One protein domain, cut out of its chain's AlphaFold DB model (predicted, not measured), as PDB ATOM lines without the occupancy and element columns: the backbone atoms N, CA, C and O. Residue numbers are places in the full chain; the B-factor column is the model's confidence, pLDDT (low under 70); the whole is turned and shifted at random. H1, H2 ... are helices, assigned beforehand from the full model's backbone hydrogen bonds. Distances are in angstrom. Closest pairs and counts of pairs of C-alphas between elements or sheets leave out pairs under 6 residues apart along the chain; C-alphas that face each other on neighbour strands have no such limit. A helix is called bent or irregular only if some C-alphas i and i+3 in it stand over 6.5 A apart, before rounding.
ATOM      1  N   GLU A 207     230.217 154.295 180.693       95.50
ATOM      2  CA  GLU A 207     231.074 155.389 180.247       95.50
ATOM      3  C   GLU A 207     230.508 156.046 178.972       95.50
ATOM      4  O   GLU A 207     229.748 155.435 178.209       95.50
ATOM      5  N   ASP A 208     230.870 157.307 178.721       96.31
ATOM      6  CA  ASP A 208     230.330 158.091 177.597       96.31
ATOM      7  C   ASP A 208     230.578 157.426 176.230       96.31
ATOM      8  O   ASP A 208     229.741 157.500 175.324       96.31
ATOM      9  N   ASP A 209     231.728 156.768 176.063       97.44
ATOM     10  CA  ASP A 209     232.079 156.031 174.850       97.44
ATOM     11  C   ASP A 209     231.210 154.779 174.670       97.44
ATOM     12  O   ASP A 209     230.673 154.567 173.581       97.44
ATOM     13  N   GLN A 210     230.976 154.020 175.744       97.25
ATOM     14  CA  GLN A 210     230.071 152.867 175.750       97.25
ATOM     15  C   GLN A 210     228.634 153.280 175.421       97.25
ATOM     16  O   GLN A 210     227.970 152.630 174.611       97.25
ATOM     17  N   GLN A 211     228.136 154.371 176.013       97.62
ATOM     18  CA  GLN A 211     226.790 154.874 175.724       97.62
ATOM     19  C   GLN A 211     226.651 155.315 174.266       97.62
ATOM     20  O   GLN A 211     225.633 155.032 173.629       97.62
ATOM     21  N   LYS A 212     227.673 155.975 173.714       98.00
ATOM     22  CA  LYS A 212     227.693 156.368 172.304       98.00
ATOM     23  C   LYS A 212     227.671 155.150 171.379       98.00
ATOM     24  O   LYS A 212     226.874 155.128 170.442       98.00
ATOM     25  N   GLU A 213     228.489 154.138 171.652       98.25
ATOM     26  CA  GLU A 213     228.520 152.889 170.879       98.25
ATOM     27  C   GLU A 213     227.166 152.158 170.934       98.25
ATOM     28  O   GLU A 213     226.594 151.788 169.904       98.25
ATOM     29  N   LEU A 214     226.573 152.045 172.125       98.38
ATOM     30  CA  LEU A 214     225.232 151.480 172.300       98.38
ATOM     31  C   LEU A 214     224.166 152.273 171.535       98.38
ATOM     32  O   LEU A 214     223.248 151.671 170.974       98.38
ATOM     33  N   TYR A 215     224.279 153.602 171.466       98.44
ATOM     34  CA  TYR A 215     223.351 154.444 170.712       98.44
ATOM     35  C   TYR A 215     223.445 154.221 169.196       98.44
ATOM     36  O   TYR A 215     222.428 154.248 168.491       98.44
ATOM     37  N   GLU A 216     224.646 153.968 168.675       98.06
ATOM     38  CA  GLU A 216     224.853 153.623 167.265       98.06
ATOM     39  C   GLU A 216     224.159 152.295 166.921       98.06
ATOM     40  O   GLU A 216     223.416 152.220 165.935       98.06
ATOM     41  N   HIS A 217     224.303 151.275 167.773       98.06
ATOM     42  CA  HIS A 217     223.603 149.996 167.617       98.06
ATOM     43  C   HIS A 217     222.086 150.120 167.781       98.06
ATOM     44  O   HIS A 217     221.339 149.597 166.954       98.06
ATOM     45  N   PHE A 218     221.622 150.870 168.779       97.81
ATOM     46  CA  PHE A 218     220.209 151.194 168.970       97.81
ATOM     47  C   PHE A 218     219.597 151.843 167.718       97.81
ATOM     48  O   PHE A 218     218.530 151.438 167.243       97.81
ATOM     49  N   SER A 219     220.298 152.817 167.134       96.56
ATOM     50  CA  SER A 219     219.867 153.516 165.918       96.56
ATOM     51  C   SER A 219     219.828 152.600 164.694       96.56
ATOM     52  O   SER A 219     219.007 152.801 163.795       96.56
ATOM     53  N   ALA A 220     220.715 151.605 164.629       95.81
ATOM     54  CA  ALA A 220     220.721 150.613 163.562       95.81
ATOM     55  C   ALA A 220     219.571 149.604 163.713       95.81
ATOM     56  O   ALA A 220     218.825 149.399 162.756       95.81
ATOM     57  N   LEU A 221     219.367 149.056 164.915       96.19
ATOM     58  CA  LEU A 221     218.274 148.126 165.235       96.19
ATOM     59  C   LEU A 221     216.888 148.759 165.052       96.19
ATOM     60  O   LEU A 221     215.955 148.114 164.579       96.19
ATOM     61  N   SER A 222     216.760 150.062 165.315       93.62
ATOM     62  CA  SER A 222     215.527 150.824 165.062       93.62
ATOM     63  C   SER A 222     215.076 150.817 163.600       93.62
ATOM     64  O   SER A 222     213.925 151.148 163.323       93.62
ATOM     65  N   LYS A 223     215.952 150.424 162.667       92.19
ATOM     66  CA  LYS A 223     215.645 150.307 161.237       92.19
ATOM     67  C   LYS A 223     215.204 148.900 160.825       92.19
ATOM     68  O   LYS A 223     214.727 148.757 159.703       92.19
ATOM     69  N   THR A 224     215.389 147.878 161.667       84.69
ATOM     70  CA  THR A 224     215.252 146.465 161.263       84.69
ATOM     71  C   THR A 224     214.115 145.697 161.939       84.69
ATOM     72  O   THR A 224     213.926 144.538 161.607       84.69
ATOM     73  N   GLU A 225     213.323 146.303 162.834       86.19
ATOM     74  CA  GLU A 225     212.228 145.661 163.617       86.19
ATOM     75  C   GLU A 225     212.623 144.392 164.418       86.19
ATOM     76  O   GLU A 225     211.814 143.860 165.184       86.19
ATOM     77  N   ASP A 226     213.875 143.941 164.317       94.00
ATOM     78  CA  ASP A 226     214.456 142.753 164.946       94.00
ATOM     79  C   ASP A 226     214.782 143.007 166.426       94.00
ATOM     80  O   ASP A 226     215.917 142.878 166.882       94.00
ATOM     81  N   TRP A 227     213.778 143.400 167.206       96.25
ATOM     82  CA  TRP A 227     213.924 143.637 168.638       96.25
ATOM     83  C   TRP A 227     213.749 142.349 169.446       96.25
ATOM     84  O   TRP A 227     212.814 141.571 169.210       96.25
ATOM     85  N   ILE A 228     214.596 142.155 170.459       96.12
ATOM     86  CA  ILE A 228     214.395 141.135 171.492       96.12
ATOM     87  C   ILE A 228     213.306 141.633 172.446       96.12
ATOM     88  O   ILE A 228     213.349 142.765 172.918       96.12
ATOM     89  N   GLY A 229     212.304 140.801 172.724       94.12
ATOM     90  CA  GLY A 229     211.242 141.139 173.668       94.12
ATOM     91  C   GLY A 229     210.916 139.958 174.558       94.12
ATOM     92  O   GLY A 229     210.442 138.935 174.064       94.12
ATOM     93  N   LEU A 230     211.132 140.113 175.862       95.38
ATOM     94  CA  LEU A 230     210.707 139.136 176.857       95.38
ATOM     95  C   LEU A 230     209.242 139.352 177.237       95.38
ATOM     96  O   LEU A 230     208.753 140.480 177.334       95.38
ATOM     97  N   GLU A 231     208.518 138.260 177.467       94.00
ATOM     98  CA  GLU A 231     207.120 138.339 177.877       94.00
ATOM     99  C   GLU A 231     207.005 138.599 179.389       94.00
ATOM    100  O   GLU A 231     207.194 137.696 180.211       94.00
ATOM    101  N   TYR A 232     206.680 139.846 179.747       93.06
ATOM    102  CA  TYR A 232     206.296 140.273 181.095       93.06
ATOM    103  C   TYR A 232     205.400 141.526 181.052       93.06
ATOM    104  O   TYR A 232     205.386 142.244 180.051       93.06
ATOM    105  N   TYR A 233     204.638 141.781 182.128       86.94
ATOM    106  CA  TYR A 233     203.740 142.936 182.339       86.94
ATOM    107  C   TYR A 233     202.684 143.204 181.240       86.94
ATOM    108  O   TYR A 233     201.489 142.983 181.441       86.94
ATOM    109  N   LEU A 234     203.103 143.703 180.074       85.69
ATOM    110  CA  LEU A 234     202.259 144.046 178.923       85.69
ATOM    111  C   LEU A 234     202.476 143.129 177.706       85.69
ATOM    112  O   LEU A 234     201.737 143.248 176.730       85.69
ATOM    113  N   GLY A 235     203.427 142.197 177.787       90.94
ATOM    114  CA  GLY A 235     203.744 141.237 176.730       90.94
ATOM    115  C   GLY A 235     204.920 141.674 175.858       90.94
ATOM    116  O   GLY A 235     205.277 142.853 175.810       90.94
ATOM    117  N   SER A 236     205.518 140.712 175.154       93.75
ATOM    118  CA  SER A 236     206.785 140.882 174.425       93.75
ATOM    119  C   SER A 236     206.747 142.004 173.385       93.75
ATOM    120  O   SER A 236     207.651 142.831 173.353       93.75
ATOM    121  N   ASN A 237     205.683 142.096 172.582       94.25
ATOM    122  CA  ASN A 237     205.564 143.125 171.540       94.25
ATOM    123  C   ASN A 237     205.551 144.547 172.114       94.25
ATOM    124  O   ASN A 237     206.203 145.433 171.575       94.25
ATOM    125  N   ILE A 238     204.865 144.767 173.241       92.12
ATOM    126  CA  ILE A 238     204.860 146.086 173.887       92.12
ATOM    127  C   ILE A 238     206.251 146.416 174.440       92.12
ATOM    128  O   ILE A 238     206.675 147.566 174.356       92.12
ATOM    129  N   ARG A 239     206.989 145.425 174.958       93.69
ATOM    130  CA  ARG A 239     208.370 145.636 175.417       93.69
ATOM    131  C   ARG A 239     209.330 145.958 174.268       93.69
ATOM    132  O   ARG A 239     210.196 146.807 174.440       93.69
ATOM    133  N   LYS A 240     209.146 145.360 173.083       95.31
ATOM    134  CA  LYS A 240     209.899 145.727 171.865       95.31
ATOM    135  C   LYS A 240     209.652 147.182 171.463       95.31
ATOM    136  O   LYS A 240     210.599 147.931 171.250       95.31
ATOM    137  N   GLU A 241     208.387 147.599 171.429       93.94
ATOM    138  CA  GLU A 241     208.025 148.990 171.128       93.94
ATOM    139  C   GLU A 241     208.599 149.971 172.155       93.94
ATOM    140  O   GLU A 241     209.042 151.062 171.803       93.94
ATOM    141  N   TYR A 242     208.620 149.594 173.435       90.19
ATOM    142  CA  TYR A 242     209.151 150.455 174.485       90.19
ATOM    143  C   TYR A 242     210.657 150.694 174.323       90.19
ATOM    144  O   TYR A 242     211.096 151.842 174.382       90.19
ATOM    145  N   GLN A 243     211.415 149.638 174.007       94.00
ATOM    146  CA  GLN A 243     212.836 149.739 173.660       94.00
ATOM    147  C   GLN A 243     213.046 150.662 172.463       94.00
ATOM    148  O   GLN A 243     213.779 151.638 172.567       94.00
ATOM    149  N   LYS A 244     212.352 150.393 171.352       94.56
ATOM    150  CA  LYS A 244     212.505 151.108 170.079       94.56
ATOM    151  C   LYS A 244     212.340 152.623 170.196       94.56
ATOM    152  O   LYS A 244     213.006 153.372 169.489       94.56
ATOM    153  N   ASN A 245     211.439 153.080 171.061       92.94
ATOM    154  CA  ASN A 245     211.081 154.495 171.141       92.94
ATOM    155  C   ASN A 245     211.952 155.299 172.119       92.94
ATOM    156  O   ASN A 245     211.959 156.531 172.056       92.94
ATOM    157  N   HIS A 246     212.684 154.639 173.021       95.44
ATOM    158  CA  HIS A 246     213.400 155.311 174.100       95.44
ATOM    159  C   HIS A 246     214.742 154.637 174.387       95.44
ATOM    160  O   HIS A 246     214.795 153.545 174.943       95.44
ATOM    161  N   PHE A 247     215.845 155.331 174.095       97.44
ATOM    162  CA  PHE A 247     217.190 154.791 174.314       97.44
ATOM    163  C   PHE A 247     217.442 154.369 175.773       97.44
ATOM    164  O   PHE A 247     217.969 153.290 176.021       97.44
ATOM    165  N   ASN A 248     216.977 155.151 176.753       97.38
ATOM    166  CA  ASN A 248     217.110 154.790 178.170       97.38
ATOM    167  C   ASN A 248     216.359 153.497 178.530       97.38
ATOM    168  O   ASN A 248     216.811 152.746 179.392       97.38
ATOM    169  N   GLU A 249     215.231 153.233 177.869       96.75
ATOM    170  CA  GLU A 249     214.462 151.999 178.050       96.75
ATOM    171  C   GLU A 249     215.150 150.825 177.361       96.75
ATOM    172  O   GLU A 249     215.205 149.735 177.917       96.75
ATOM    173  N   PHE A 250     215.750 151.056 176.190       98.00
ATOM    174  CA  PHE A 250     216.618 150.078 175.543       98.00
ATOM    175  C   PHE A 250     217.784 149.652 176.448       98.00
ATOM    176  O   PHE A 250     218.036 148.456 176.574       98.00
ATOM    177  N   LEU A 251     218.456 150.588 177.128       98.25
ATOM    178  CA  LEU A 251     219.548 150.264 178.056       98.25
ATOM    179  C   LEU A 251     219.064 149.425 179.252       98.25
ATOM    180  O   LEU A 251     219.666 148.400 179.574       98.25
ATOM    181  N   ALA A 252     217.955 149.819 179.880       97.94
ATOM    182  CA  ALA A 252     217.374 149.100 181.015       97.94
ATOM    183  C   ALA A 252     216.844 147.706 180.646       97.94
ATOM    184  O   ALA A 252     217.039 146.736 181.377       97.94
ATOM    185  N   GLU A 253     216.203 147.576 179.488       97.50
ATOM    186  CA  GLU A 253     215.771 146.284 178.950       97.50
ATOM    187  C   GLU A 253     216.950 145.402 178.580       97.50
ATOM    188  O   GLU A 253     216.926 144.209 178.855       97.50
ATOM    189  N   THR A 254     218.012 145.974 178.015       97.69
ATOM    190  CA  THR A 254     219.217 145.214 177.680       97.69
ATOM    191  C   THR A 254     219.902 144.680 178.933       97.69
ATOM    192  O   THR A 254     220.345 143.534 178.926       97.69
ATOM    193  N   TYR A 255     219.904 145.430 180.039       97.56
ATOM    194  CA  TYR A 255     220.349 144.916 181.338       97.56
ATOM    195  C   TYR A 255     219.553 143.669 181.754       97.56
ATOM    196  O   TYR A 255     220.136 142.623 182.048       97.56
ATOM    197  N   LEU A 256     218.215 143.751 181.725       97.19
ATOM    198  CA  LEU A 256     217.331 142.615 181.997       97.19
ATOM    199  C   LEU A 256     217.610 141.447 181.038       97.19
ATOM    200  O   LEU A 256     217.728 140.304 181.476       97.19
ATOM    201  N   HIS A 257     217.720 141.718 179.738       96.69
ATOM    202  CA  HIS A 257     217.994 140.720 178.714       96.69
ATOM    203  C   HIS A 257     219.336 140.037 178.943       96.69
ATOM    204  O   HIS A 257     219.407 138.826 178.793       96.69
ATOM    205  N   TYR A 258     220.379 140.763 179.335       95.69
ATOM    206  CA  TYR A 258     221.680 140.170 179.607       95.69
ATOM    207  C   TYR A 258     221.617 139.212 180.802       95.69
ATOM    208  O   TYR A 258     222.061 138.070 180.692       95.69
ATOM    209  N   VAL A 259     220.982 139.637 181.902       94.81
ATOM    210  CA  VAL A 259     220.781 138.797 183.096       94.81
ATOM    211  C   VAL A 259     219.953 137.559 182.767       94.81
ATOM    212  O   VAL A 259     220.297 136.459 183.184       94.81
ATOM    213  N   VAL A 260     218.856 137.730 182.027       94.62
ATOM    214  CA  VAL A 260     217.963 136.628 181.670       94.62
ATOM    215  C   VAL A 260     218.622 135.750 180.621       94.62
ATOM    216  O   VAL A 260     218.911 134.604 180.908       94.62
ATOM    217  N   ILE A 261     218.847 136.255 179.412       94.38
ATOM    218  CA  ILE A 261     219.231 135.493 178.221       94.38
ATOM    219  C   ILE A 261     220.684 135.019 178.310       94.38
ATOM    220  O   ILE A 261     220.941 133.838 178.076       94.38
ATOM    221  N   GLY A 262     221.617 135.912 178.653       89.19
ATOM    222  CA  GLY A 262     223.048 135.616 178.758       89.19
ATOM    223  C   GLY A 262     223.567 134.750 177.603       89.19
ATOM    224  O   GLY A 262     223.495 135.126 176.431       89.19
ATOM    225  N   LYS A 263     224.036 133.544 177.939       89.31
ATOM    226  CA  LYS A 263     224.572 132.552 176.987       89.31
ATOM    227  C   LYS A 263     223.579 132.071 175.920       89.31
ATOM    228  O   LYS A 263     224.008 131.549 174.895       89.31
ATOM    229  N   ASP A 264     222.274 132.211 176.151       92.75
ATOM    230  CA  ASP A 264     221.237 131.725 175.238       92.75
ATOM    231  C   ASP A 264     220.955 132.725 174.110       92.75
ATOM    232  O   ASP A 264     220.077 132.480 173.284       92.75
ATOM    233  N   LEU A 265     221.712 133.829 174.026       95.38
ATOM    234  CA  LEU A 265     221.581 134.832 172.970       95.38
ATOM    235  C   LEU A 265     221.494 134.220 171.560       95.38
ATOM    236  O   LEU A 265     220.589 134.623 170.831       95.38
ATOM    237  N   PRO A 266     222.318 133.223 171.156       96.00
ATOM    238  CA  PRO A 266     222.211 132.628 169.823       96.00
ATOM    239  C   PRO A 266     220.807 132.112 169.481       96.00
ATOM    240  O   PRO A 266     220.385 132.249 168.339       96.00
ATOM    241  N   ARG A 267     220.063 131.590 170.469       95.69
ATOM    242  CA  ARG A 267     218.670 131.149 170.294       95.69
ATOM    243  C   ARG A 267     217.734 132.322 170.003       95.69
ATOM    244  O   ARG A 267     216.835 132.200 169.187       95.69
ATOM    245  N   PHE A 268     217.936 133.463 170.662       95.81
ATOM    246  CA  PHE A 268     217.102 134.658 170.474       95.81
ATOM    247  C   PHE A 268     217.415 135.420 169.184       95.81
ATOM    248  O   PHE A 268     216.586 136.205 168.734       95.81
ATOM    249  N   LEU A 269     218.591 135.190 168.596       96.62
ATOM    250  CA  LEU A 269     218.991 135.764 167.312       96.62
ATOM    251  C   LEU A 269     218.567 134.908 166.112       96.62
ATOM    252  O   LEU A 269     218.736 135.336 164.969       96.62
ATOM    253  N   GLU A 270     218.035 133.707 166.344       95.69
ATOM    254  CA  GLU A 270     217.579 132.821 165.278       95.69
ATOM    255  C   GLU A 270     216.454 133.485 164.468       95.69
ATOM    256  O   GLU A 270     215.438 133.923 165.007       95.69
ATOM    257  N   GLY A 271     216.648 133.582 163.151       92.94
ATOM    258  CA  GLY A 271     215.681 134.184 162.230       92.94
ATOM    259  C   GLY A 271     215.759 135.710 162.084       92.94
ATOM    260  O   GLY A 271     215.056 136.246 161.231       92.94
ATOM    261  N   MET A 272     216.617 136.402 162.842       96.75
ATOM    262  CA  MET A 272     216.882 137.833 162.633       96.75
ATOM    263  C   MET A 272     217.733 138.076 161.381       96.75
ATOM    264  O   MET A 272     218.479 137.201 160.930       96.75
ATOM    265  N   ALA A 273     217.678 139.293 160.832       96.75
ATOM    266  CA  ALA A 273     218.576 139.672 159.748       96.75
ATOM    267  C   ALA A 273     220.047 139.633 160.222       96.75
ATOM    268  O   ALA A 273     220.334 140.086 161.334       96.75
ATOM    269  N   PRO A 274     221.013 139.189 159.387       96.31
ATOM    270  CA  PRO A 274     222.419 139.088 159.793       96.31
ATOM    271  C   PRO A 274     222.995 140.383 160.381       96.31
ATOM    272  O   PRO A 274     223.721 140.343 161.366       96.31
ATOM    273  N   ALA A 275     222.622 141.543 159.829       96.44
ATOM    274  CA  ALA A 275     223.047 142.837 160.360       96.44
ATOM    275  C   ALA A 275     222.514 143.092 161.785       96.44
ATOM    276  O   ALA A 275     223.264 143.531 162.653       96.44
ATOM    277  N   SER A 276     221.243 142.767 162.048       97.50
ATOM    278  CA  SER A 276     220.640 142.868 163.382       97.50
ATOM    279  C   SER A 276     221.327 141.936 164.380       97.50
ATOM    280  O   SER A 276     221.587 142.336 165.511       97.50
ATOM    281  N   MET A 277     221.668 140.712 163.958       97.62
ATOM    282  CA  MET A 277     222.386 139.751 164.803       97.62
ATOM    283  C   MET A 277     223.740 140.301 165.260       97.62
ATOM    284  O   MET A 277     224.076 140.187 166.437       97.62
ATOM    285  N   GLU A 278     224.510 140.910 164.354       97.62
ATOM    286  CA  GLU A 278     225.808 141.501 164.698       97.62
ATOM    287  C   GLU A 278     225.662 142.685 165.661       97.62
ATOM    288  O   GLU A 278     226.409 142.776 166.634       97.62
ATOM    289  N   HIS A 279     224.651 143.540 165.469       98.12
ATOM    290  CA  HIS A 279     224.360 144.621 166.413       98.12
ATOM    291  C   HIS A 279     223.985 144.101 167.805       98.12
ATOM    292  O   HIS A 279     224.517 144.591 168.797       98.12
ATOM    293  N   TRP A 280     223.129 143.081 167.904       98.06
ATOM    294  CA  TRP A 280     222.779 142.497 169.202       98.06
ATOM    295  C   TRP A 280     223.957 141.819 169.897       98.06
ATOM    296  O   TRP A 280     224.093 141.950 171.112       98.06
ATOM    297  N   LYS A 281     224.829 141.125 169.153       97.69
ATOM    298  CA  LYS A 281     226.061 140.551 169.716       97.69
ATOM    299  C   LYS A 281     226.969 141.636 170.288       97.69
ATOM    300  O   LYS A 281     227.459 141.472 171.399       97.69
ATOM    301  N   ALA A 282     227.158 142.740 169.564       97.94
ATOM    302  CA  ALA A 282     227.971 143.860 170.031       97.94
ATOM    303  C   ALA A 282     227.375 144.508 171.293       97.94
ATOM    304  O   ALA A 282     228.071 144.677 172.291       97.94
ATOM    305  N   VAL A 283     226.060 144.751 171.303       97.88
ATOM    306  CA  VAL A 283     225.330 145.240 172.485       97.88
ATOM    307  C   VAL A 283     225.539 144.314 173.691       97.88
ATOM    308  O   VAL A 283     225.907 144.779 174.769       97.88
ATOM    309  N   PHE A 284     225.357 143.001 173.523       96.75
ATOM    310  CA  PHE A 284     225.564 142.034 174.606       96.75
ATOM    311  C   PHE A 284     227.024 141.948 175.053       96.75
ATOM    312  O   PHE A 284     227.263 141.715 176.234       96.75
ATOM    313  N   GLN A 285     227.991 142.158 174.158       95.75
ATOM    314  CA  GLN A 285     229.406 142.193 174.521       95.75
ATOM    315  C   GLN A 285     229.729 143.392 175.422       95.75
ATOM    316  O   GLN A 285     230.454 143.239 176.402       95.75
ATOM    317  N   ILE A 286     229.167 144.570 175.134       96.06
ATOM    318  CA  ILE A 286     229.334 145.760 175.982       96.06
ATOM    319  C   ILE A 286     228.766 145.489 177.380       96.06
ATOM    320  O   ILE A 286     229.438 145.736 178.383       96.06
ATOM    321  N   PHE A 287     227.566 144.902 177.454       95.06
ATOM    322  CA  PHE A 287     226.968 144.522 178.734       95.06
ATOM    323  C   PHE A 287     227.780 143.435 179.450       95.06
ATOM    324  O   PHE A 287     228.054 143.582 180.636       95.06
ATOM    325  N   GLN A 288     228.271 142.412 178.752       93.12
ATOM    326  CA  GLN A 288     229.156 141.402 179.340       93.12
ATOM    327  C   GLN A 288     230.384 142.018 180.007       93.12
ATOM    328  O   GLN A 288     230.714 141.659 181.138       93.12
ATOM    329  N   ASN A 289     231.017 142.984 179.342       92.94
ATOM    330  CA  ASN A 289     232.176 143.678 179.888       92.94
ATOM    331  C   ASN A 289     231.804 144.481 181.148       92.94
ATOM    332  O   ASN A 289     232.541 144.446 182.128       92.94
ATOM    333  N   SER A 290     230.649 145.162 181.154       92.81
ATOM    334  CA  SER A 290     230.168 145.905 182.337       92.81
ATOM    335  C   SER A 290     229.805 145.005 183.528       92.81
ATOM    336  O   SER A 290     229.882 145.430 184.680       92.81
ATOM    337  N   PHE A 291     229.488 143.735 183.261       91.31
ATOM    338  CA  PHE A 291     229.228 142.702 184.262       91.31
ATOM    339  C   PHE A 291     230.508 141.961 184.699       91.31
ATOM    340  O   PHE A 291     230.400 140.902 185.310       91.31
ATOM    341  N   ASP A 292     231.711 142.465 184.396       87.69
ATOM    342  CA  ASP A 292     232.995 141.810 184.708       87.69
ATOM    343  C   ASP A 292     233.090 140.358 184.190       87.69
ATOM    344  O   ASP A 292     233.638 139.477 184.857       87.69
ATOM    345  N   ASP A 293     232.532 140.095 183.006       81.88
ATOM    346  CA  ASP A 293     232.447 138.764 182.389       81.88
ATOM    347  C   ASP A 293     231.578 137.742 183.165       81.88
ATOM    348  O   ASP A 293     231.685 136.533 182.927       81.88
ATOM    349  N   TRP A 294     230.707 138.187 184.085       81.81
ATOM    350  CA  TRP A 294     229.755 137.303 184.771       81.81
ATOM    351  C   TRP A 294     228.715 136.775 183.779       81.81
ATOM    352  O   TRP A 294     228.025 137.541 183.111       81.81
ATOM    353  N   GLU A 295     228.570 135.449 183.711       77.50
ATOM    354  CA  GLU A 295     227.620 134.778 182.823       77.50
ATOM    355  C   GLU A 295     226.528 134.065 183.635       77.50
ATOM    356  O   GLU A 295     226.788 133.363 184.617       77.50
ATOM    357  N   TYR A 296     225.284 134.203 183.182       77.88
ATOM    358  CA  TYR A 296     224.110 133.603 183.816       77.88
ATOM    359  C   TYR A 296     223.663 132.336 183.076       77.88
ATOM    360  O   TYR A 296     223.617 132.322 181.840       77.88
ATOM    361  N   LEU A 297     223.324 131.268 183.817       63.47
ATOM    362  CA  LEU A 297     222.740 130.033 183.254       63.47
ATOM    363  C   LEU A 297     221.214 130.019 183.307       63.47
ATOM    364  O   LEU A 297     220.636 130.216 184.401       63.47
TER     365      LEU A 297
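What this domain is: This is residues 207 to 297 of the 297 residues of an uncharacterized protein of Planctomycetes bacterium (UniProt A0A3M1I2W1). H1 and H4 lie side by side, running opposite ways; H3, sharply kinked, crosses H4, and H2 makes a corner with H3. The 91 printed residues include four named helices, H1 to H4, and no named strand: all helix. The whole is compact, radius of gyration of the C-alphas 12.2 A, and rounded, 30 by 29 by 27 A.

Where its parts are: Find C-alpha 208 at (230.330, 158.091, 177.597), where H1, residues 208 to 221, begins its 19.9 A. H2 is residues 236 to 245, 14.6 A. H3, residues 247 to 268, spans 20.5 A; it is irregular, C-alphas 260 and 263 being 9.1 A apart, with a kink of 99 degrees near residue 261. H4, residues 274 to 290, runs 24.8 A to C-alpha 290 at (230.168, 145.905, 182.337).

How they stand to each other: Start at the hub, H3. H4, with residues 281 to 288 alone, touches it about perpendicular at 76 degrees; closest C-alphas: Tyr 258 and Phe 284, 6.6 A. H1 and H4 touch at a shallow tilt of 25 degrees; closest C-alphas: His 217 and His 279, 5.6 A. H2 and H3 touch only at the corner; closest C-alphas: Gln 243 and Phe 250, 4.2 A. Every O i to N i+4 pair is within hydrogen-bond range in H1, H2 and H4, and 12 of 18 in H3.

The domain as a whole: The printed part has no cut. H1 to H2 is a long link, 14 residues. Residue 297 is under pLDDT 70.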